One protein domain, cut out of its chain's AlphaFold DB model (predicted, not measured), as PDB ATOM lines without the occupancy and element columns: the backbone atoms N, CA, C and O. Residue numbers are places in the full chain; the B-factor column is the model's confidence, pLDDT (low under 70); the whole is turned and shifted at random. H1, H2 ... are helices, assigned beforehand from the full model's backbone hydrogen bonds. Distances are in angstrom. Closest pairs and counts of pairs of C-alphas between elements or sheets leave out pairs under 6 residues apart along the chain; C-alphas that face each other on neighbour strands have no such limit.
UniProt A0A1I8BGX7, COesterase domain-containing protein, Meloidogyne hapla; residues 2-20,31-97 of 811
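What this domain is: This is residues 2 to 20 and 31 to 97 of the 811 residues of the protein "COesterase domain-containing protein" of Meloidogyne hapla (UniProt A0A1I8BGX7). H2 and H3 are joined as an open V, with H1 set in its mouth, and from the end of H3 a long unnamed stretch leads away to the short helices H4 and H5 at the far end. The helices make a loose frame, and residues 31 to 36 of H2 stick out. The printed part has 86 residues with five named helices, H1 to H5 in chain order, and no named strand; its class is all helix. It is loose, with a radius of gyration of the C-alphas of 16.2 A, and spans 47 by 34 by 21 A.

How they stand to each other: Begin at H1, residues 6 to 15, and look across to H2, residues 31 to 46: they are close but not clearly touching, with the C-alphas of Ala 13 and Ile 41 closest at 6.6 A. H1 touches H3, residues 50 to 63, through residues 56 to 60 of H3 alone; Thr 15 and Ala 56 have the closest C-alphas, 5.8 A apart. These two run opposite ways at a steep tilt of 57 degrees. H2 and H3 are close but not clearly touching, at a steep tilt of 61 degrees, opposite ways, with the C-alphas of Ile 45 and Leu 53 closest at 7.6 A. H4, residues 84 to 87, and H5, residues 94 to 97, touch no helix; they are only just apart from each other, their closest C-alphas 8.4 A apart. In H1, H2 and H3 every O i to N i+4 pair is within hydrogen-bond range; H4 and H5 are too short for such a pair.

Where its parts are: Find C-alpha 6 at (119.030, 137.363, 184.466); from there H1 runs 14.0 A to C-alpha 15. H2 runs 22.6 A from C-alpha 31 at (104.559, 133.063, 183.182), and H3 20.0 A. H5 ends at C-alpha 97, (138.595, 111.453, 179.490).

The domain as a whole: The two C-alphas farthest apart, Asn 20 and Arg 97, are 47.7 A apart. Residues 21 to 30 are not printed, a gap of 19.1 A between C-alphas 20 and 31. H2 to H3 is a tight link, H4 to H5 a short one, and H3 to H4 a long one of 20 residues. Confidence is low, under 70, at residues 2 to 4, 20 and 31 to 33.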
ATOM      1  N   ALA A   2     128.162 132.434 186.176       46.47
ATOM      2  CA  ALA A   2     127.171 133.392 186.667       46.47
ATOM      3  C   ALA A   2     125.975 132.627 187.260       46.47
ATOM      4  O   ALA A   2     125.241 131.974 186.524       46.47
ATOM      5  N   ASN A   3     125.792 132.688 188.584       50.62
ATOM      6  CA  ASN A   3     124.708 131.965 189.266       50.62
ATOM      7  C   ASN A   3     123.320 132.575 188.984       50.62
ATOM      8  O   ASN A   3     122.321 131.871 189.083       50.62
ATOM      9  N   ASN A   4     123.262 133.854 188.592       64.81
ATOM     10  CA  ASN A   4     122.075 134.475 188.013       64.81
ATOM     11  C   ASN A   4     122.447 135.309 186.767       64.81
ATOM     12  O   ASN A   4     122.915 136.440 186.911       64.81
ATOM     13  N   PRO A   5     122.249 134.795 185.539       74.50
ATOM     14  CA  PRO A   5     122.464 135.573 184.318       74.50
ATOM     15  C   PRO A   5     121.335 136.586 184.038       74.50
ATOM     16  O   PRO A   5     121.503 137.468 183.195       74.50
ATOM     17  N   GLN A   6     120.186 136.494 184.726       77.81
ATOM     18  CA  GLN A   6     119.030 137.363 184.466       77.81
ATOM     19  C   GLN A   6     119.321 138.821 184.842       77.81
ATOM     20  O   GLN A   6     118.993 139.721 184.071       77.81
ATOM     21  N   ASP A   7     120.015 139.063 185.959       78.44
ATOM     22  CA  ASP A   7     120.388 140.417 186.399       78.44
ATOM     23  C   ASP A   7     121.223 141.145 185.335       78.44
ATOM     24  O   ASP A   7     121.008 142.323 185.050       78.44
ATOM     25  N   GLN A   8     122.153 140.425 184.702       83.19
ATOM     26  CA  GLN A   8     123.036 140.947 183.657       83.19
ATOM     27  C   GLN A   8     122.278 141.191 182.345       83.19
ATOM     28  O   GLN A   8     122.505 142.206 181.687       83.19
ATOM     29  N   PHE A   9     121.346 140.301 181.986       86.50
ATOM     30  CA  PHE A   9     120.450 140.477 180.840       86.50
ATOM     31  C   PHE A   9     119.553 141.716 181.001       86.50
ATOM     32  O   PHE A   9     119.493 142.551 180.100       86.50
ATOM     33  N   ILE A  10     118.923 141.895 182.167       84.75
ATOM     34  CA  ILE A  10     118.074 143.060 182.454       84.75
ATOM     35  C   ILE A  10     118.904 144.352 182.540       84.75
ATOM     36  O   ILE A  10     118.476 145.386 182.026       84.75
ATOM     37  N   GLN A  11     120.116 144.318 183.106       85.81
ATOM     38  CA  GLN A  11     121.031 145.468 183.073       85.81
ATOM     39  C   GLN A  11     121.448 145.837 181.641       85.81
ATOM     40  O   GLN A  11     121.498 147.025 181.314       85.81
ATOM     41  N   LEU A  12     121.702 144.855 180.769       90.06
ATOM     42  CA  LEU A  12     122.003 145.093 179.355       90.06
ATOM     43  C   LEU A  12     120.798 145.702 178.625       90.06
ATOM     44  O   LEU A  12     120.956 146.718 177.951       90.06
ATOM     45  N   ALA A  13     119.599 145.148 178.826       90.25
ATOM     46  CA  ALA A  13     118.352 145.659 178.260       90.25
ATOM     47  C   ALA A  13     118.084 147.117 178.664       90.25
ATOM     48  O   ALA A  13     117.843 147.958 177.798       90.25
ATOM     49  N   LYS A  14     118.210 147.446 179.958       88.88
ATOM     50  CA  LYS A  14     118.070 148.822 180.470       88.88
ATOM     51  C   LYS A  14     119.162 149.753 179.927       88.88
ATOM     52  O   LYS A  14     118.876 150.893 179.575       88.88
ATOM     53  N   THR A  15     120.396 149.267 179.765       90.06
ATOM     54  CA  THR A  15     121.506 150.043 179.167       90.06
ATOM     55  C   THR A  15     121.300 150.329 177.670       90.06
ATOM     56  O   THR A  15     121.817 151.328 177.169       90.06
ATOM     57  N   LEU A  16     120.547 149.476 176.970       91.19
ATOM     58  CA  LEU A  16     120.153 149.624 175.562       91.19
ATOM     59  C   LEU A  16     118.777 150.287 175.371       91.19
ATOM     60  O   LEU A  16     118.322 150.391 174.239       91.19
ATOM     61  N   GLN A  17     118.115 150.723 176.453       89.50
ATOM     62  CA  GLN A  17     116.750 151.278 176.440       89.50
ATOM     63  C   GLN A  17     115.672 150.306 175.900       89.50
ATOM     64  O   GLN A  17     114.560 150.716 175.594       89.50
ATOM     65  N   CYS A  18     115.965 149.001 175.868       87.62
ATOM     66  CA  CYS A  18     115.036 147.936 175.470       87.62
ATOM     67  C   CYS A  18     114.111 147.454 176.604       87.62
ATOM     68  O   CYS A  18     113.318 146.539 176.405       87.62
ATOM     69  N   SER A  19     114.227 148.029 177.804       82.62
ATOM     70  CA  SER A  19     113.371 147.764 178.967       82.62
ATOM     71  C   SER A  19     113.106 149.092 179.675       82.62
ATOM     72  O   SER A  19     114.052 149.786 180.060       82.62
ATOM     73  N   ASN A  20     111.829 149.450 179.818       67.81
ATOM     74  CA  ASN A  20     111.410 150.696 180.457       67.81
ATOM     75  C   ASN A  20     111.589 150.606 181.979       67.81
ATOM     76  O   ASN A  20     111.387 149.557 182.586       67.81
ATOM     77  N   LEU A  31     103.495 133.631 184.023       55.50
ATOM     78  CA  LEU A  31     104.559 133.063 183.182       55.50
ATOM     79  C   LEU A  31     104.391 133.329 181.675       55.50
ATOM     80  O   LEU A  31     105.385 133.304 180.949       55.50
ATOM     81  N   LYS A  32     103.167 133.576 181.176       60.97
ATOM     82  CA  LYS A  32     102.968 133.978 179.770       60.97
ATOM     83  C   LYS A  32     103.526 135.380 179.526       60.97
ATOM     84  O   LYS A  32     104.352 135.552 178.634       60.97
ATOM     85  N   ASN A  33     103.148 136.334 180.375       66.62
ATOM     86  CA  ASN A  33     103.556 137.735 180.283       66.62
ATOM     87  C   ASN A  33     105.086 137.875 180.382       66.62
ATOM     88  O   ASN A  33     105.684 138.616 179.608       66.62
ATOM     89  N   GLN A  34     105.733 137.105 181.268       71.38
ATOM     90  CA  GLN A  34     107.198 137.069 181.375       71.38
ATOM     91  C   GLN A  34     107.874 136.634 180.063       71.38
ATOM     92  O   GLN A  34     108.846 137.257 179.639       71.38
ATOM     93  N   LYS A  35     107.366 135.586 179.393       77.94
ATOM     94  CA  LYS A  35     107.922 135.128 178.109       77.94
ATOM     95  C   LYS A  35     107.753 136.177 177.013       77.94
ATOM     96  O   LYS A  35     108.702 136.427 176.282       77.94
ATOM     97  N   GLU A  36     106.587 136.809 176.934       79.38
ATOM     98  CA  GLU A  36     106.311 137.866 175.956       79.38
ATOM     99  C   GLU A  36     107.203 139.101 176.173       79.38
ATOM    100  O   GLU A  36     107.808 139.604 175.225       79.38
ATOM    101  N   LEU A  37     107.369 139.537 177.426       80.94
ATOM    102  CA  LEU A  37     108.277 140.621 177.806       80.94
ATOM    103  C   LEU A  37     109.732 140.306 177.425       80.94
ATOM    104  O   LEU A  37     110.386 141.118 176.771       80.94
ATOM    105  N   ILE A  38     110.228 139.110 177.760       85.62
ATOM    106  CA  ILE A  38     111.584 138.673 177.396       85.62
ATOM    107  C   ILE A  38     111.749 138.618 175.870       85.62
ATOM    108  O   ILE A  38     112.771 139.073 175.361       85.62
ATOM    109  N   SER A  39     110.751 138.134 175.122       88.06
ATOM    110  CA  SER A  39     110.772 138.135 173.652       88.06
ATOM    111  C   SER A  39     110.829 139.547 173.059       88.06
ATOM    112  O   SER A  39     111.616 139.780 172.144       88.06
ATOM    113  N   ARG A  40     110.065 140.505 173.601       88.88
ATOM    114  CA  ARG A  40     110.103 141.920 173.182       88.88
ATOM    115  C   ARG A  40     111.466 142.564 173.463       88.88
ATOM    116  O   ARG A  40     112.016 143.228 172.588       88.88
ATOM    117  N   ILE A  41     112.037 142.316 174.645       90.56
ATOM    118  CA  ILE A  41     113.384 142.782 175.013       90.56
ATOM    119  C   ILE A  41     114.438 142.191 174.063       90.56
ATOM    120  O   ILE A  41     115.284 142.925 173.553       90.56
ATOM    121  N   LEU A  42     114.384 140.881 173.796       91.56
ATOM    122  CA  LEU A  42     115.312 140.199 172.888       91.56
ATOM    123  C   LEU A  42     115.248 140.757 171.465       91.56
ATOM    124  O   LEU A  42     116.299 140.984 170.871       91.56
ATOM    125  N   HIS A  43     114.046 141.013 170.942       93.69
ATOM    126  CA  HIS A  43     113.871 141.577 169.606       93.69
ATOM    127  C   HIS A  43     114.496 142.978 169.503       93.69
ATOM    128  O   HIS A  43     115.333 143.200 168.632       93.69
ATOM    129  N   CYS A  44     114.221 143.865 170.465       93.44
ATOM    130  CA  CYS A  44     114.860 145.183 170.528       93.44
ATOM    131  C   CYS A  44     116.394 145.095 170.620       93.44
ATOM    132  O   CYS A  44     117.095 145.880 169.987       93.44
ATOM    133  N   ILE A  45     116.948 144.126 171.365       93.81
ATOM    134  CA  ILE A  45     118.405 143.913 171.444       93.81
ATOM    135  C   ILE A  45     118.981 143.424 170.102       93.81
ATOM    136  O   ILE A  45     120.100 143.801 169.759       93.81
ATOM    137  N   GLN A  46     118.237 142.624 169.330       94.12
ATOM    138  CA  GLN A  46     118.642 142.163 167.992       94.12
ATOM    139  C   GLN A  46     118.657 143.293 166.949       94.12
ATOM    140  O   GLN A  46     119.458 143.242 166.020       94.12
ATOM    141  N   GLU A  47     117.823 144.322 167.116       94.44
ATOM    142  CA  GLU A  47     117.797 145.514 166.254       94.44
ATOM    143  C   GLU A  47     118.926 146.521 166.563       94.44
ATOM    144  O   GLU A  47     119.157 147.461 165.800       94.44
ATOM    145  N   GLN A  48     119.672 146.346 167.663       94.12
ATOM    146  CA  GLN A  48     120.751 147.264 168.037       94.12
ATOM    147  C   GLN A  48     121.991 147.122 167.148       94.12
ATOM    148  O   GLN A  48     122.526 146.037 166.926       94.12
ATOM    149  N   ASN A  49     122.548 148.267 166.746       95.31
ATOM    150  CA  ASN A  49     123.853 148.332 166.092       95.31
ATOM    151  C   ASN A  49     124.941 147.678 166.972       95.31
ATOM    152  O   ASN A  49     125.041 147.968 168.168       95.31
ATOM    153  N   LEU A  50     125.810 146.865 166.363       94.00
ATOM    154  CA  LEU A  50     126.948 146.194 167.004       94.00
ATOM    155  C   LEU A  50     127.791 147.120 167.902       94.00
ATOM    156  O   LEU A  50     128.262 146.689 168.956       94.00
ATOM    157  N   GLN A  51     127.970 148.392 167.531       93.69
ATOM    158  CA  GLN A  51     128.695 149.369 168.352       93.69
ATOM    159  C   GLN A  51     127.921 149.753 169.622       93.69
ATOM    160  O   GLN A  51     128.517 149.816 170.700       93.69
ATOM    161  N   ASN A  52     126.599 149.940 169.538       93.69
ATOM    162  CA  ASN A  52     125.745 150.188 170.706       93.69
ATOM    163  C   ASN A  52     125.761 148.978 171.642       93.69
ATOM    164  O   ASN A  52     126.049 149.131 172.829       93.69
ATOM    165  N   LEU A  53     125.550 147.777 171.093       93.56
ATOM    166  CA  LEU A  53     125.587 146.512 171.828       93.56
ATOM    167  C   LEU A  53     126.936 146.306 172.533       93.56
ATOM    168  O   LEU A  53     126.978 146.042 173.734       93.56
ATOM    169  N   THR A  54     128.048 146.522 171.827       93.06
ATOM    170  CA  THR A  54     129.404 146.416 172.389       93.06
ATOM    171  C   THR A  54     129.646 147.441 173.502       93.06
ATOM    172  O   THR A  54     130.249 147.120 174.527       93.06
ATOM    173  N   ASN A  55     129.182 148.683 173.340       93.38
ATOM    174  CA  ASN A  55     129.362 149.732 174.344       93.38
ATOM    175  C   ASN A  55     128.447 149.537 175.566       93.38
ATOM    176  O   ASN A  55     128.866 149.829 176.687       93.38
ATOM    177  N   ALA A  56     127.249 148.979 175.389       91.94
ATOM    178  CA  ALA A  56     126.379 148.566 176.485       91.94
ATOM    179  C   ALA A  56     126.957 147.365 177.251       91.94
ATOM    180  O   ALA A  56     127.057 147.414 178.475       91.94
ATOM    181  N   ALA A  57     127.454 146.343 176.548       91.06
ATOM    182  CA  ALA A  57     128.131 145.201 177.161       91.06
ATOM    183  C   ALA A  57     129.368 145.630 177.974       91.06
ATOM    184  O   ALA A  57     129.562 145.155 179.090       91.06
ATOM    185  N   LYS A  58     130.166 146.592 177.484       90.62
ATOM    186  CA  LYS A  58     131.269 147.204 178.256       90.62
ATOM    187  C   LYS A  58     130.781 147.917 179.526       90.62
ATOM    188  O   LYS A  58     131.405 147.764 180.572       90.62
ATOM    189  N   LYS A  59     129.670 148.665 179.468       90.38
ATOM    190  CA  LYS A  59     129.074 149.313 180.655       90.38
ATOM    191  C   LYS A  59     128.646 148.278 181.704       90.38
ATOM    192  O   LYS A  59     129.031 148.420 182.859       90.38
ATOM    193  N   VAL A  60     127.937 147.216 181.305       88.50
ATOM    194  CA  VAL A  60     127.531 146.113 182.205       88.50
ATOM    195  C   VAL A  60     128.751 145.378 182.782       88.50
ATOM    196  O   VAL A  60     128.782 145.066 183.974       88.50
ATOM    197  N   SER A  61     129.808 145.182 181.990       86.06
ATOM    198  CA  SER A  61     131.078 144.619 182.474       86.06
ATOM    199  C   SER A  61     131.754 145.484 183.542       86.06
ATOM    200  O   SER A  61     132.246 144.945 184.527       86.06
ATOM    201  N   ASN A  62     131.708 146.812 183.418       85.38
ATOM    202  CA  ASN A  62     132.259 147.741 184.416       85.38
ATOM    203  C   ASN A  62     131.409 147.853 185.703       85.38
ATOM    204  O   ASN A  62     131.888 148.364 186.721       85.38
ATOM    205  N   LEU A  63     130.149 147.405 185.664       85.56
ATOM    206  CA  LEU A  63     129.253 147.306 186.824       85.56
ATOM    207  C   LEU A  63     129.324 145.935 187.516       85.56
ATOM    208  O   LEU A  63     128.936 145.816 188.676       85.56
ATOM    209  N   SER A  64     129.826 144.911 186.823       86.75
ATOM    210  CA  SER A  64     129.906 143.546 187.349       86.75
ATOM    211  C   SER A  64     130.945 143.423 188.481       86.75
ATOM    212  O   SER A  64     131.941 144.154 188.484       86.75
ATOM    213  N   PRO A  65     130.752 142.511 189.458       90.44
ATOM    214  CA  PRO A  65     131.674 142.371 190.583       90.44
ATOM    215  C   PRO A  65     133.084 141.993 190.117       90.44
ATOM    216  O   PRO A  65     133.268 141.065 189.334       90.44
ATOM    217  N   THR A  66     134.102 142.686 190.624       91.44
ATOM    218  CA  THR A  66     135.500 142.466 190.218       91.44
ATOM    219  C   THR A  66     135.954 141.025 190.482       91.44
ATOM    220  O   THR A  66     135.536 140.408 191.462       91.44
ATOM    221  N   PHE A  67     136.813 140.501 189.601       91.12
ATOM    222  CA  PHE A  67     137.225 139.088 189.506       91.12
ATOM    223  C   PHE A  67     136.144 138.104 189.024       91.12
ATOM    224  O   PHE A  67     136.462 136.936 188.818       91.12
ATOM    225  N   LEU A  68     134.910 138.554 188.767       88.06
ATOM    226  CA  LEU A  68     133.892 137.767 188.073       88.06
ATOM    227  C   LEU A  68     133.682 138.302 186.652       88.06
ATOM    228  O   LEU A  68     133.693 139.508 186.410       88.06
ATOM    229  N   SER A  69     133.472 137.395 185.700       86.44
ATOM    230  CA  SER A  69     133.035 137.750 184.350       86.44
ATOM    231  C   SER A  69     131.598 138.274 184.373       86.44
ATOM    232  O   SER A  69     130.761 137.746 185.106       86.44
ATOM    233  N   ALA A  70     131.301 139.257 183.523       84.94
ATOM    234  CA  ALA A  70     129.926 139.616 183.199       84.94
ATOM    235  C   ALA A  70     129.297 138.495 182.355       84.94
ATOM    236  O   ALA A  70     128.736 137.542 182.885       84.94
ATOM    237  N   PHE A  71     129.493 138.552 181.041       87.12
ATOM    238  CA  PHE A  71     129.057 137.516 180.113       87.12
ATOM    239  C   PHE A  71     130.043 136.340 180.137       87.12
ATOM    240  O   PHE A  71     131.243 136.520 179.925       87.12
ATOM    241  N   ALA A  72     129.537 135.143 180.426       86.44
ATOM    242  CA  ALA A  72     130.291 133.894 180.520       86.44
ATOM    243  C   ALA A  72     129.360 132.692 180.261       86.44
ATOM    244  O   ALA A  72     128.140 132.857 180.343       86.44
ATOM    245  N   PRO A  73     129.894 131.483 179.996       87.75
ATOM    246  CA  PRO A  73     129.081 130.274 179.902       87.75
ATOM    247  C   PRO A  73     128.233 130.049 181.165       87.75
ATOM    248  O   PRO A  73     128.746 130.079 182.290       87.75
ATOM    249  N   LEU A  74     126.936 129.820 180.958       86.44
ATOM    250  CA  LEU A  74     125.975 129.420 181.988       86.44
ATOM    251  C   LEU A  74     125.767 127.899 181.973       86.44
ATOM    252  O   LEU A  74     126.103 127.240 180.994       86.44
ATOM    253  N   ILE A  75     125.187 127.356 183.044       87.50
ATOM    254  CA  ILE A  75     124.685 125.977 183.075       87.50
ATOM    255  C   ILE A  75     123.267 126.021 182.498       87.50
ATOM    256  O   ILE A  75     122.329 126.416 183.185       87.50
ATOM    257  N   ASP A  76     123.130 125.695 181.216       85.94
ATOM    258  CA  ASP A  76     121.873 125.765 180.457       85.94
ATOM    259  C   ASP A  76     121.098 124.432 180.435       85.94
ATOM    260  O   ASP A  76     119.943 124.392 180.008       85.94
ATOM    261  N   GLY A  77     121.729 123.339 180.880       86.12
ATOM    262  CA  GLY A  77     121.178 121.987 180.788       86.12
ATOM    263  C   GLY A  77     121.318 121.337 179.404       86.12
ATOM    264  O   GLY A  77     120.835 120.223 179.224       86.12
ATOM    265  N   GLN A  78     121.961 122.003 178.435       86.69
ATOM    266  CA  GLN A  78     122.036 121.580 177.031       86.69
ATOM    267  C   GLN A  78     123.485 121.561 176.522       86.69
ATOM    268  O   GLN A  78     124.034 120.484 176.303       86.69
ATOM    269  N   VAL A  79     124.125 122.725 176.367       87.38
ATOM    270  CA  VAL A  79     125.543 122.845 175.972       87.38
ATOM    271  C   VAL A  79     126.464 122.617 177.176       87.38
ATOM    272  O   VAL A  79     127.510 121.980 177.061       87.38
ATOM    273  N   VAL A  80     126.058 123.100 178.350       87.38
ATOM    274  CA  VAL A  80     126.706 122.879 179.646       87.38
ATOM    275  C   VAL A  80     125.671 122.202 180.555       87.38
ATOM    276  O   VAL A  80     124.942 122.876 181.289       87.38
ATOM    277  N   PRO A  81     125.562 120.859 180.514       85.12
ATOM    278  CA  PRO A  81     124.462 120.139 181.156       85.12
ATOM    279  C   PRO A  81     124.504 120.184 182.689       85.12
ATOM    280  O   PRO A  81     123.475 120.006 183.339       85.12
ATOM    281  N   ASN A  82     125.681 120.399 183.285       88.00
ATOM    282  CA  ASN A  82     125.858 120.510 184.732       88.00
ATOM    283  C   ASN A  82     127.147 121.285 185.076       88.00
ATOM    284  O   ASN A  82     127.985 121.548 184.209       88.00
ATOM    285  N   HIS A  83     127.325 121.625 186.355       86.94
ATOM    286  CA  HIS A  83     128.522 122.285 186.872       86.94
ATOM    287  C   HIS A  83     129.795 121.464 186.560       86.94
ATOM    288  O   HIS A  83     129.786 120.249 186.785       86.94
ATOM    289  N   PRO A  84     130.911 122.077 186.106       86.31
ATOM    290  CA  PRO A  84     132.079 121.347 185.603       86.31
ATOM    291  C   PRO A  84     132.658 120.289 186.551       86.31
ATOM    292  O   PRO A  84     133.053 119.225 186.095       86.31
ATOM    293  N   SER A  85     132.642 120.512 187.870       84.31
ATOM    294  CA  SER A  85     133.113 119.508 188.843       84.31
ATOM    295  C   SER A  85     132.283 118.216 188.865       84.31
ATOM    296  O   SER A  85     132.805 117.162 189.221       84.31
ATOM    297  N   LEU A  86     131.007 118.271 188.468       86.88
ATOM    298  CA  LEU A  86     130.168 117.090 188.258       86.88
ATOM    299  C   LEU A  86     130.374 116.534 186.846       86.88
ATOM    300  O   LEU A  86     130.543 115.325 186.690       86.88
ATOM    301  N   SER A  87     130.441 117.404 185.837       86.19
ATOM    302  CA  SER A  87     130.648 117.029 184.432       86.19
ATOM    303  C   SER A  87     132.000 116.351 184.171       86.19
ATOM    304  O   SER A  87     132.076 115.495 183.302       86.19
ATOM    305  N   PHE A  88     133.050 116.656 184.941       86.06
ATOM    306  CA  PHE A  88     134.357 115.983 184.870       86.06
ATOM    307  C   PHE A  88     134.462 114.735 185.765       86.06
ATOM    308  O   PHE A  88     135.446 114.002 185.682       86.06
ATOM    309  N   SER A  89     133.467 114.463 186.620       82.94
ATOM    310  CA  SER A  89     133.506 113.319 187.543       82.94
ATOM    311  C   SER A  89     133.545 111.970 186.801       82.94
ATOM    312  O   SER A  89     133.079 111.886 185.655       82.94
ATOM    313  N   PRO A  90     134.021 110.878 187.439       79.31
ATOM    314  CA  PRO A  90     134.014 109.538 186.853       79.31
ATOM    315  C   PRO A  90     132.672 109.134 186.217       79.31
ATOM    316  O   PRO A  90     132.660 108.548 185.138       79.31
ATOM    317  N   LYS A  91     131.547 109.538 186.825       79.62
ATOM    318  CA  LYS A  91     130.181 109.148 186.427       79.62
ATOM    319  C   LYS A  91     129.637 109.835 185.170       79.62
ATOM    320  O   LYS A  91     128.784 109.250 184.515       79.62
ATOM    321  N   TYR A  92     130.081 111.056 184.863       79.25
ATOM    322  CA  TYR A  92     129.498 111.872 183.782       79.25
ATOM    323  C   TYR A  92     130.517 112.315 182.722       79.25
ATOM    324  O   TYR A  92     130.140 112.567 181.582       79.25
ATOM    325  N   GLY A  93     131.804 112.371 183.067       76.00
ATOM    326  CA  GLY A  93     132.863 112.884 182.197       76.00
ATOM    327  C   GLY A  93     133.554 111.842 181.327       76.00
ATOM    328  O   GLY A  93     134.776 111.890 181.241       76.00
ATOM    329  N   SER A  94     132.833 110.886 180.724       75.81
ATOM    330  CA  SER A  94     133.485 109.868 179.879       75.81
ATOM    331  C   SER A  94     134.156 110.522 178.666       75.81
ATOM    332  O   SER A  94     135.377 110.478 178.567       75.81
ATOM    333  N   LEU A  95     133.395 111.281 177.866       80.00
ATOM    334  CA  LEU A  95     133.887 112.017 176.694       80.00
ATOM    335  C   LEU A  95     135.056 112.957 177.030       80.00
ATOM    336  O   LEU A  95     135.959 113.133 176.221       80.00
ATOM    337  N   PHE A  96     135.058 113.539 178.234       85.62
ATOM    338  CA  PHE A  96     136.157 114.386 178.701       85.62
ATOM    339  C   PHE A  96     137.467 113.606 178.859       85.62
ATOM    340  O   PHE A  96     138.504 114.177 178.569       85.62
ATOM    341  N   ARG A  97     137.425 112.330 179.273       85.19
ATOM    342  CA  ARG A  97     138.595 111.453 179.490       85.19
ATOM    343  C   ARG A  97     138.860 110.465 178.344       85.19
ATOM    344  O   ARG A  97     139.742 109.617 178.461       85.19
TER     345      ARG A  97